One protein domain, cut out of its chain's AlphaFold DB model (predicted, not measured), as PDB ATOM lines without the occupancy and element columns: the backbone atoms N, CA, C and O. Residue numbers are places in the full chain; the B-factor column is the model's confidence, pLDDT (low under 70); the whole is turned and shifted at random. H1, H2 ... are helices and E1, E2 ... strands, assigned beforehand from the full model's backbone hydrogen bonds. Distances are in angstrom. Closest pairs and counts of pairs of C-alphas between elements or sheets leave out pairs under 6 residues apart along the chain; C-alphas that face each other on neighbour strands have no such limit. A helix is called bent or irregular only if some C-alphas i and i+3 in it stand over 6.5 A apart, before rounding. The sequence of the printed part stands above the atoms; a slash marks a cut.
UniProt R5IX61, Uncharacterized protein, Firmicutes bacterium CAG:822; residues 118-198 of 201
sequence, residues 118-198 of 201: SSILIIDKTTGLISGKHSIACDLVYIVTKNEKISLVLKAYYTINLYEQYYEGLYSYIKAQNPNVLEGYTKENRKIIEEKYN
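This is residues 118 to 198 of the 201 residues of an uncharacterized protein of Firmicutes bacterium CAG:822 (UniProt R5IX61). A bent, strongly twisted sheet of three strands has H1 over one face, while H2 only grazes it. Residues 158 to 169 loop from E3 back to H1. The 81 printed residues, mixed in class, hold a meander, E1, E2, E3 in antiparallel order, then H1 and H2. The whole is loose, radius of gyration of the C-alphas 14.6 A, spanning 46 by 26 by 20 A.

E2, residues 136 to 145, forms hairpins with E1, residues 120 to 130 (N 126 to O 140, 3.1 A), and E3, residues 149 to 157 (N 152 to O 141, 2.8 A). H1, residues 170 to 177, runs along the strands, 9.7 A in height over the sheet; the closest C-alphas of H1 and E2, Tyr 171 and Val 141, are 6.4 A apart. H2, residues 187 to 197, is apart from H1. Both helices have every O i to N i+4 pair within hydrogen-bond range.

E1 spans 22.3 A from C-alpha 120 at (-19.030, -7.353, 51.012), E2 25.4 A, E3 22.3 A, H1 10.8 A, and H2 15.3 A to C-alpha 197 at (-26.387, 1.434, 54.003).

The printed part has no cut; the link E3 to H1 is long. pLDDT is under 70 at residues 130 to 136, 158 to 168 and 179 to 180.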
ATOM      1  N   SER A 118     -18.746 -11.040  55.262       86.00
ATOM      2  CA  SER A 118     -19.786 -10.200  55.861       86.00
ATOM      3  C   SER A 118     -19.639  -8.698  55.574       86.00
ATOM      4  O   SER A 118     -20.585  -7.955  55.823       86.00
ATOM      5  N   SER A 119     -18.482  -8.226  55.090       84.00
ATOM      6  CA  SER A 119     -18.249  -6.811  54.749       84.00
ATOM      7  C   SER A 119     -18.429  -6.492  53.258       84.00
ATOM      8  O   SER A 119     -18.256  -5.340  52.846       84.00
ATOM      9  N   ILE A 120     -18.800  -7.487  52.451       86.75
ATOM     10  CA  ILE A 120     -19.030  -7.353  51.012       86.75
ATOM     11  C   ILE A 120     -20.498  -6.990  50.744       86.75
ATOM     12  O   ILE A 120     -21.401  -7.651  51.247       86.75
ATOM     13  N   LEU A 121     -20.723  -5.973  49.909       83.69
ATOM     14  CA  LEU A 121     -22.047  -5.456  49.538       83.69
ATOM     15  C   LEU A 121     -22.512  -5.940  48.157       83.69
ATOM     16  O   LEU A 121     -23.628  -6.428  48.010       83.69
ATOM     17  N   ILE A 122     -21.661  -5.794  47.136       79.38
ATOM     18  CA  ILE A 122     -21.956  -6.211  45.756       79.38
ATOM     19  C   ILE A 122     -20.859  -7.140  45.279       79.38
ATOM     20  O   ILE A 122     -19.675  -6.884  45.519       79.38
ATOM     21  N   ILE A 123     -21.269  -8.164  44.537       83.19
ATOM     22  CA  ILE A 123     -20.372  -8.984  43.741       83.19
ATOM     23  C   ILE A 123     -20.851  -8.948  42.296       83.19
ATOM     24  O   ILE A 123     -21.974  -9.339  41.988       83.19
ATOM     25  N   ASP A 124     -19.983  -8.508  41.398       84.06
ATOM     26  CA  ASP A 124     -20.234  -8.530  39.962       84.06
ATOM     27  C   ASP A 124     -19.162  -9.346  39.249       84.06
ATOM     28  O   ASP A 124     -17.993  -9.321  39.644       84.06
ATOM     29  N   LYS A 125     -19.554 -10.058  38.192       82.44
ATOM     30  CA  LYS A 125     -18.622 -10.741  37.297       82.44
ATOM     31  C   LYS A 125     -18.697 -10.077  35.935       82.44
ATOM     32  O   LYS A 125     -19.760 -10.006  35.331       82.44
ATOM     33  N   THR A 126     -17.554  -9.659  35.413       82.38
ATOM     34  CA  THR A 126     -17.490  -9.090  34.068       82.38
ATOM     35  C   THR A 126     -16.147  -9.373  33.418       82.38
ATOM     36  O   THR A 126     -15.145  -9.603  34.099       82.38
ATOM     37  N   THR A 127     -16.128  -9.356  32.093       81.62
ATOM     38  CA  THR A 127     -14.903  -9.455  31.309       81.62
ATOM     39  C   THR A 127     -14.421  -8.043  31.000       81.62
ATOM     40  O   THR A 127     -15.174  -7.203  30.511       81.62
ATOM     41  N   GLY A 128     -13.161  -7.759  31.307       71.44
ATOM     42  CA  GLY A 128     -12.563  -6.446  31.113       71.44
ATOM     43  C   GLY A 128     -11.119  -6.528  30.643       71.44
ATOM     44  O   GLY A 128     -10.539  -7.604  30.520       71.44
ATOM     45  N   LEU A 129     -10.526  -5.367  30.391       70.75
ATOM     46  CA  LEU A 129      -9.108  -5.231  30.072       70.75
ATOM     47  C   LEU A 129      -8.394  -4.651  31.292       70.75
ATOM     48  O   LEU A 129      -8.735  -3.557  31.741       70.75
ATOM     49  N   ILE A 130      -7.392  -5.355  31.822       67.19
ATOM     50  CA  ILE A 130      -6.438  -4.729  32.745       67.19
ATOM     51  C   ILE A 130      -5.376  -4.057  31.879       67.19
ATOM     52  O   ILE A 130      -4.661  -4.727  31.131       67.19
ATOM     53  N   SER A 131      -5.300  -2.726  31.951       49.97
ATOM     54  CA  SER A 131      -4.313  -1.965  31.190       49.97
ATOM     55  C   SER A 131      -2.917  -2.086  31.814       49.97
ATOM     56  O   SER A 131      -2.723  -1.985  33.026       49.97
ATOM     57  N   GLY A 132      -1.939  -2.324  30.945       56.16
ATOM     58  CA  GLY A 132      -0.500  -2.373  31.195       56.16
ATOM     59  C   GLY A 132       0.230  -2.121  29.869       56.16
ATOM     60  O   GLY A 132      -0.373  -1.592  28.938       56.16
ATOM     61  N   LYS A 133       1.502  -2.527  29.719       43.94
ATOM     62  CA  LYS A 133       2.202  -2.443  28.411       43.94
ATOM     63  C   LYS A 133       1.520  -3.262  27.302       43.94
ATOM     64  O   LYS A 133       1.657  -2.928  26.131       43.94
ATOM     65  N   HIS A 134       0.754  -4.284  27.678       54.38
ATOM     66  CA  HIS A 134      -0.158  -5.016  26.807       54.38
ATOM     67  C   HIS A 134      -1.508  -5.108  27.520       54.38
ATOM     68  O   HIS A 134      -1.556  -5.507  28.684       54.38
ATOM     69  N   SER A 135      -2.590  -4.696  26.858       61.06
ATOM     70  CA  SER A 135      -3.944  -4.851  27.395       61.06
ATOM     71  C   SER A 135      -4.295  -6.334  27.412       61.06
ATOM     72  O   SER A 135      -4.409  -6.953  26.357       61.06
ATOM     73  N   ILE A 136      -4.438  -6.903  28.606       69.12
ATOM     74  CA  ILE A 136      -4.780  -8.315  28.787       69.12
ATOM     75  C   ILE A 136      -6.273  -8.389  29.083       69.12
ATOM     76  O   ILE A 136      -6.751  -7.778  30.046       69.12
ATOM     77  N   ALA A 137      -7.010  -9.120  28.245       74.12
ATOM     78  CA  ALA A 137      -8.401  -9.436  28.529       74.12
ATOM     79  C   ALA A 137      -8.454 -10.378  29.731       74.12
ATOM     80  O   ALA A 137      -7.646 -11.299  29.851       74.12
ATOM     81  N   CYS A 138      -9.396 -10.159  30.634       76.56
ATOM     82  CA  CYS A 138      -9.541 -10.973  31.827       76.56
ATOM     83  C   CYS A 138     -10.985 -11.012  32.311       76.56
ATOM     84  O   CYS A 138     -11.718 -10.031  32.196       76.56
ATOM     85  N   ASP A 139     -11.371 -12.140  32.892       79.75
ATOM     86  CA  ASP A 139     -12.575 -12.218  33.706       79.75
ATOM     87  C   ASP A 139     -12.245 -11.689  35.100       79.75
ATOM     88  O   ASP A 139     -11.238 -12.068  35.705       79.75
ATOM     89  N   LEU A 140     -13.107 -10.823  35.623       80.88
ATOM     90  CA  LEU A 140     -12.943 -10.176  36.914       80.88
ATOM     91  C   LEU A 140     -14.146 -10.460  37.805       80.88
ATOM     92  O   LEU A 140     -15.285 -10.434  37.340       80.88
ATOM     93  N   VAL A 141     -13.882 -10.652  39.096       86.25
ATOM     94  CA  VAL A 141     -14.880 -10.426  40.145       86.25
ATOM     95  C   VAL A 141     -14.633  -9.051  40.725       86.25
ATOM     96  O   VAL A 141     -13.556  -8.771  41.255       86.25
ATOM     97  N   TYR A 142     -15.641  -8.199  40.646       84.12
ATOM     98  CA  TYR A 142     -15.668  -6.940  41.359       84.12
ATOM     99  C   TYR A 142     -16.416  -7.116  42.667       84.12
ATOM    100  O   TYR A 142     -17.586  -7.485  42.682       84.12
ATOM    101  N   ILE A 143     -15.720  -6.830  43.756       87.25
ATOM    102  CA  ILE A 143     -16.251  -6.839  45.110       87.25
ATOM    103  C   ILE A 143     -16.344  -5.390  45.567       87.25
ATOM    104  O   ILE A 143     -15.347  -4.666  45.543       87.25
ATOM    105  N   VAL A 144     -17.525  -4.960  45.992       82.19
ATOM    106  CA  VAL A 144     -17.712  -3.645  46.618       82.19
ATOM    107  C   VAL A 144     -17.825  -3.826  48.112       82.19
ATOM    108  O   VAL A 144     -18.682  -4.566  48.590       82.19
ATOM    109  N   THR A 145     -16.975  -3.120  48.840       82.00
ATOM    110  CA  THR A 145     -17.114  -2.916  50.282       82.00
ATOM    111  C   THR A 145     -17.645  -1.507  50.532       82.00
ATOM    112  O   THR A 145     -17.773  -0.711  49.602       82.00
ATOM    113  N   LYS A 146     -17.909  -1.154  51.792       74.00
ATOM    114  CA  LYS A 146     -18.299   0.221  52.150       74.00
ATOM    115  C   LYS A 146     -17.247   1.278  51.776       74.00
ATOM    116  O   LYS A 146     -17.603   2.437  51.608       74.00
ATOM    117  N   ASN A 147     -15.978   0.881  51.651       76.19
ATOM    118  CA  ASN A 147     -14.847   1.807  51.559       76.19
ATOM    119  C   ASN A 147     -14.132   1.761  50.203       76.19
ATOM    120  O   ASN A 147     -13.506   2.737  49.801       76.19
ATOM    121  N   GLU A 148     -14.181   0.627  49.504       81.88
ATOM    122  CA  GLU A 148     -13.454   0.448  48.248       81.88
ATOM    123  C   GLU A 148     -14.123  -0.557  47.305       81.88
ATOM    124  O   GLU A 148     -14.832  -1.480  47.721       81.88
ATOM    125  N   LYS A 149     -13.814  -0.398  46.013       82.62
ATOM    126  CA  LYS A 149     -14.058  -1.388  44.965       82.62
ATOM    127  C   LYS A 149     -12.786  -2.203  44.738       82.62
ATOM    128  O   LYS A 149     -11.738  -1.661  44.396       82.62
ATOM    129  N   ILE A 150     -12.906  -3.516  44.861       86.75
ATOM    130  CA  ILE A 150     -11.811  -4.475  44.746       86.75
ATOM    131  C   ILE A 150     -12.029  -5.303  43.485       86.75
ATOM    132  O   ILE A 150     -13.107  -5.855  43.282       86.75
ATOM    133  N   SER A 151     -11.008  -5.406  42.638       84.31
ATOM    134  CA  SER A 151     -11.007  -6.312  41.491       84.31
ATOM    135  C   SER A 151     -10.141  -7.534  41.775       84.31
ATOM    136  O   SER A 151      -8.955  -7.416  42.098       84.31
ATOM    137  N   LEU A 152     -10.740  -8.714  41.647       85.25
ATOM    138  CA  LEU A 152     -10.057 -10.000  41.699       85.25
ATOM    139  C   LEU A 152     -10.037 -10.600  40.296       85.25
ATOM    140  O   LEU A 152     -11.049 -10.574  39.597       85.25
ATOM    141  N   VAL A 153      -8.888 -11.124  39.879       80.06
ATOM    142  CA  VAL A 153      -8.735 -11.743  38.562       80.06
ATOM    143  C   VAL A 153      -9.199 -13.187  38.646       80.06
ATOM    144  O   VAL A 153      -8.656 -13.965  39.422       80.06
ATOM    145  N   LEU A 154     -10.204 -13.537  37.849       75.94
ATOM    146  CA  LEU A 154     -10.656 -14.914  37.686       75.94
ATOM    147  C   LEU A 154      -9.775 -15.645  36.683       75.94
ATOM    148  O   LEU A 154      -9.205 -16.672  37.009       75.94
ATOM    149  N   LYS A 155      -9.664 -15.099  35.470       74.88
ATOM    150  CA  LYS A 155      -8.944 -15.691  34.334       74.88
ATOM    151  C   LYS A 155      -8.273 -14.572  33.555       74.88
ATOM    152  O   LYS A 155      -8.908 -13.550  33.315       74.88
ATOM    153  N   ALA A 156      -7.019 -14.756  33.154       73.31
ATOM    154  CA  ALA A 156      -6.330 -13.865  32.221       73.31
ATOM    155  C   ALA A 156      -6.204 -14.561  30.860       73.31
ATOM    156  O   ALA A 156      -5.740 -15.697  30.786       73.31
ATOM    157  N   TYR A 157      -6.623 -13.885  29.792       71.62
ATOM    158  CA  TYR A 157      -6.545 -14.367  28.417       71.62
ATOM    159  C   TYR A 157      -5.304 -13.754  27.753       71.62
ATOM    160  O   TYR A 157      -5.303 -12.578  27.382       71.62
ATOM    161  N   TYR A 158      -4.231 -14.532  27.628       62.12
ATOM    162  CA  TYR A 158      -3.062 -14.137  26.837       62.12
ATOM    163  C   TYR A 158      -3.298 -14.425  25.349       62.12
ATOM    164  O   TYR A 158      -4.006 -15.368  24.990       62.12
ATOM    165  N   THR A 159      -2.705 -13.612  24.468       46.66
ATOM    166  CA  THR A 159      -2.680 -13.878  23.028       46.66
ATOM    167  C   THR A 159      -1.910 -15.175  22.765       46.66
ATOM    168  O   THR A 159      -0.716 -15.245  23.031       46.66
ATOM    169  N   ILE A 160      -2.614 -16.148  22.172       41.12
ATOM    170  CA  ILE A 160      -2.148 -17.452  21.664       41.12
ATOM    171  C   ILE A 160      -2.048 -18.560  22.732       41.12
ATOM    172  O   ILE A 160      -1.096 -18.639  23.497       41.12
ATOM    173  N   ASN A 161      -3.057 -19.444  22.700       43.91
ATOM    174  CA  ASN A 161      -3.018 -20.883  22.991       43.91
ATOM    175  C   ASN A 161      -1.849 -21.386  23.851       43.91
ATOM    176  O   ASN A 161      -0.824 -21.751  23.294       43.91
ATOM    177  N   LEU A 162      -2.045 -21.498  25.166       36.50
ATOM    178  CA  LEU A 162      -1.558 -22.576  26.047       36.50
ATOM    179  C   LEU A 162      -1.843 -22.140  27.493       36.50
ATOM    180  O   LEU A 162      -1.466 -21.045  27.892       36.50
ATOM    181  N   TYR A 163      -2.520 -22.997  28.260       38.91
ATOM    182  CA  TYR A 163      -3.051 -22.768  29.615       38.91
ATOM    183  C   TYR A 163      -4.398 -22.031  29.694       38.91
ATOM    184  O   TYR A 163      -4.565 -21.056  30.422       38.91
ATOM    185  N   GLU A 164      -5.433 -22.607  29.071       42.50
ATOM    186  CA  GLU A 164      -6.754 -22.603  29.710       42.50
ATOM    187  C   GLU A 164      -6.687 -23.461  30.981       42.50
ATOM    188  O   GLU A 164      -7.172 -24.589  31.023       42.50
ATOM    189  N   GLN A 165      -6.026 -22.973  32.028       44.09
ATOM    190  CA  GLN A 165      -6.247 -23.570  33.336       44.09
ATOM    191  C   GLN A 165      -7.659 -23.174  33.758       44.09
ATOM    192  O   GLN A 165      -8.038 -22.010  33.701       44.09
ATOM    193  N   TYR A 166      -8.481 -24.168  34.066       46.56
ATOM    194  CA  TYR A 166      -9.841 -23.974  34.538       46.56
ATOM    195  C   TYR A 166      -9.818 -23.110  35.806       46.56
ATOM    196  O   TYR A 166      -9.331 -23.527  36.853       46.56
ATOM    197  N   TYR A 167     -10.344 -21.893  35.695       53.50
ATOM    198  CA  TYR A 167     -10.535 -20.945  36.797       53.50
ATOM    199  C   TYR A 167     -12.004 -20.917  37.253       53.50
ATOM    200  O   TYR A 167     -12.540 -19.881  37.656       53.50
ATOM    201  N   GLU A 168     -12.697 -22.047  37.120       55.66
ATOM    202  CA  GLU A 168     -14.104 -22.169  37.484       55.66
ATOM    203  C   GLU A 168     -14.249 -22.263  39.006       55.66
ATOM    204  O   GLU A 168     -13.580 -23.052  39.667       55.66
ATOM    205  N   GLY A 169     -15.119 -21.429  39.577       70.50
ATOM    206  CA  GLY A 169     -15.549 -21.571  40.967       70.50
ATOM    207  C   GLY A 169     -15.176 -20.437  41.916       70.50
ATOM    208  O   GLY A 169     -15.859 -20.314  42.920       70.50
ATOM    209  N   LEU A 170     -14.213 -19.550  41.619       78.31
ATOM    210  CA  LEU A 170     -13.877 -18.434  42.533       78.31
ATOM    211  C   LEU A 170     -15.082 -17.498  42.752       78.31
ATOM    212  O   LEU A 170     -15.444 -17.208  43.888       78.31
ATOM    213  N   TYR A 171     -15.759 -17.086  41.676       82.19
ATOM    214  CA  TYR A 171     -16.992 -16.294  41.773       82.19
ATOM    215  C   TYR A 171     -18.097 -17.040  42.537       82.19
ATOM    216  O   TYR A 171     -18.669 -16.502  43.483       82.19
ATOM    217  N   SER A 172     -18.357 -18.296  42.161       82.75
ATOM    218  CA  SER A 172     -19.398 -19.125  42.775       82.75
ATOM    219  C   SER A 172     -19.129 -19.403  44.254       82.75
ATOM    220  O   SER A 172     -20.058 -19.390  45.051       82.75
ATOM    221  N   TYR A 173     -17.867 -19.600  44.636       85.88
ATOM    222  CA  TYR A 173     -17.450 -19.829  46.015       85.88
ATOM    223  C   TYR A 173     -17.663 -18.572  46.856       85.88
ATOM    224  O   TYR A 173     -18.309 -18.635  47.896       85.88
ATOM    225  N   ILE A 174     -17.189 -17.412  46.382       86.12
ATOM    226  CA  ILE A 174     -17.409 -16.132  47.072       86.12
ATOM    227  C   ILE A 174     -18.912 -15.876  47.241       86.12
ATOM    228  O   ILE A 174     -19.344 -15.465  48.315       86.12
ATOM    229  N   LYS A 175     -19.712 -16.145  46.202       84.81
ATOM    230  CA  LYS A 175     -21.171 -16.016  46.253       84.81
ATOM    231  C   LYS A 175     -21.795 -16.958  47.287       84.81
ATOM    232  O   LYS A 175     -22.651 -16.522  48.043       84.81
ATOM    233  N   ALA A 176     -21.363 -18.218  47.336       84.75
ATOM    234  CA  ALA A 176     -21.905 -19.223  48.249       84.75
ATOM    235  C   ALA A 176     -21.585 -18.938  49.725       84.75
ATOM    236  O   ALA A 176     -22.416 -19.214  50.584       84.75
ATOM    237  N   GLN A 177     -20.408 -18.379  50.022       85.44
ATOM    238  CA  GLN A 177     -20.004 -18.059  51.398       85.44
ATOM    239  C   GLN A 177     -20.569 -16.730  51.910       85.44
ATOM    240  O   GLN A 177     -20.513 -16.454  53.108       85.44
ATOM    241  N   ASN A 178     -21.086 -15.872  51.027       81.44
ATOM    242  CA  ASN A 178     -21.511 -14.538  51.416       81.44
ATOM    243  C   ASN A 178     -23.035 -14.471  51.654       81.44
ATOM    244  O   ASN A 178     -23.817 -14.606  50.714       81.44
ATOM    245  N   PRO A 179     -23.480 -14.204  52.897       69.31
ATOM    246  CA  PRO A 179     -24.901 -14.169  53.241       69.31
ATOM    247  C   PRO A 179     -25.641 -12.913  52.748       69.31
ATOM    248  O   PRO A 179     -26.867 -12.895  52.764       69.31
ATOM    249  N   ASN A 180     -24.927 -11.861  52.321       69.44
ATOM    250  CA  ASN A 180     -25.493 -10.531  52.047       69.44
ATOM    251  C   ASN A 180     -25.276 -10.055  50.596       69.44
ATOM    252  O   ASN A 180     -25.206  -8.854  50.339       69.44
ATOM    253  N   VAL A 181     -25.133 -10.977  49.641       70.62
ATOM    254  CA  VAL A 181     -24.766 -10.646  48.253       70.62
ATOM    255  C   VAL A 181     -25.888  -9.939  47.505       70.62
ATOM    256  O   VAL A 181     -26.988 -10.468  47.361       70.62
ATOM    257  N   LEU A 182     -25.549  -8.801  46.901       77.25
ATOM    258  CA  LEU A 182     -26.240  -8.276  45.728       77.25
ATOM    259  C   LEU A 182     -25.425  -8.614  44.474       77.25
ATOM    260  O   LEU A 182     -24.247  -8.269  44.369       77.25
ATOM    261  N   GLU A 183     -26.041  -9.329  43.537       80.81
ATOM    262  CA  GLU A 183     -25.388  -9.792  42.311       80.81
ATOM    263  C   GLU A 183     -25.503  -8.743  41.199       80.81
ATOM    264  O   GLU A 183     -26.604  -8.389  40.777       80.81
ATOM    265  N   GLY A 184     -24.358  -8.250  40.722       79.25
ATOM    266  CA  GLY A 184     -24.259  -7.291  39.620       79.25
ATOM    267  C   GLY A 184     -24.425  -5.815  40.012       79.25
ATOM    268  O   GLY A 184     -25.020  -5.465  41.031       79.25
ATOM    269  N   TYR A 185     -23.921  -4.904  39.171       73.56
ATOM    270  CA  TYR A 185     -24.061  -3.443  39.346       73.56
ATOM    271  C   TYR A 185     -25.362  -2.877  38.745       73.56
ATOM    272  O   TYR A 185     -25.355  -1.888  37.993       73.56
ATOM    273  N   THR A 186     -26.500  -3.494  39.062       83.75
ATOM    274  CA  THR A 186     -27.799  -3.044  38.544       83.75
ATOM    275  C   THR A 186     -28.262  -1.738  39.203       83.75
ATOM    276  O   THR A 186     -27.718  -1.293  40.221       83.75
ATOM    277  N   LYS A 187     -29.262  -1.079  38.600       83.00
ATOM    278  CA  LYS A 187     -29.898   0.104  39.203       83.00
ATOM    279  C   LYS A 187     -30.663  -0.270  40.475       83.00
ATOM    280  O   LYS A 187     -30.683   0.536  41.400       83.00
ATOM    281  N   GLU A 188     -31.255  -1.466  40.541       83.38
ATOM    282  CA  GLU A 188     -31.937  -1.936  41.753       83.38
ATOM    283  C   GLU A 188     -30.947  -2.119  42.907       83.38
ATOM    284  O   GLU A 188     -31.178  -1.596  43.995       83.38
ATOM    285  N   ASN A 189     -29.805  -2.767  42.661       82.31
ATOM    286  CA  ASN A 189     -28.808  -3.012  43.705       82.31
ATOM    287  C   ASN A 189     -28.216  -1.711  44.261       82.31
ATOM    288  O   ASN A 189     -27.997  -1.605  45.465       82.31
ATOM    289  N   ARG A 190     -28.014  -0.694  43.410       78.31
ATOM    290  CA  ARG A 190     -27.579   0.640  43.857       78.31
ATOM    291  C   ARG A 190     -28.581   1.291  44.803       78.31
ATOM    292  O   ARG A 190     -28.177   1.757  45.862       78.31
ATOM    293  N   LYS A 191     -29.874   1.246  44.474       82.06
ATOM    294  CA  LYS A 191     -30.930   1.768  45.353       82.06
ATOM    295  C   LYS A 191     -30.982   1.035  46.688       82.06
ATOM    296  O   LYS A 191     -31.018   1.684  47.724       82.06
ATOM    297  N   ILE A 192     -30.896  -0.299  46.678       80.00
ATOM    298  CA  ILE A 192     -30.868  -1.098  47.915       80.00
ATOM    299  C   ILE A 192     -29.710  -0.655  48.816       80.00
ATOM    300  O   ILE A 192     -29.855  -0.643  50.037       80.00
ATOM    301  N   ILE A 193     -28.568  -0.283  48.241       76.00
ATOM    302  CA  ILE A 193     -27.406   0.136  49.023       76.00
ATOM    303  C   ILE A 193     -27.535   1.562  49.543       76.00
ATOM    304  O   ILE A 193     -27.223   1.805  50.712       76.00
ATOM    305  N   GLU A 194     -28.034   2.477  48.717       80.06
ATOM    306  CA  GLU A 194     -28.367   3.832  49.152       80.06
ATOM    307  C   GLU A 194     -29.382   3.796  50.303       80.06
ATOM    308  O   GLU A 194     -29.187   4.467  51.312       80.06
ATOM    309  N   GLU A 195     -30.403   2.943  50.213       80.19
ATOM    310  CA  GLU A 195     -31.468   2.826  51.213       80.19
ATOM    311  C   GLU A 195     -31.026   2.090  52.489       80.19
ATOM    312  O   GLU A 195     -31.319   2.550  53.592       80.19
ATOM    313  N   LYS A 196     -30.319   0.954  52.378       73.94
ATOM    314  CA  LYS A 196     -29.945   0.126  53.547       73.94
ATOM    315  C   LYS A 196     -28.663   0.563  54.236       73.94
ATOM    316  O   LYS A 196     -28.504   0.323  55.431       73.94
ATOM    317  N   TYR A 197     -27.722   1.134  53.490       70.31
ATOM    318  CA  TYR A 197     -26.387   1.434  54.003       70.31
ATOM    319  C   TYR A 197     -26.039   2.924  53.950       70.31
ATOM    320  O   TYR A 197     -25.007   3.292  54.508       70.31
ATOM    321  N   ASN A 198     -26.892   3.775  53.357       72.56
ATOM    322  CA  ASN A 198     -26.669   5.217  53.193       72.56
ATOM    323  C   ASN A 198     -25.363   5.541  52.440       72.56
ATOM    324  O   ASN A 198     -24.627   6.462  52.794       72.56
TER     325      ASN A 198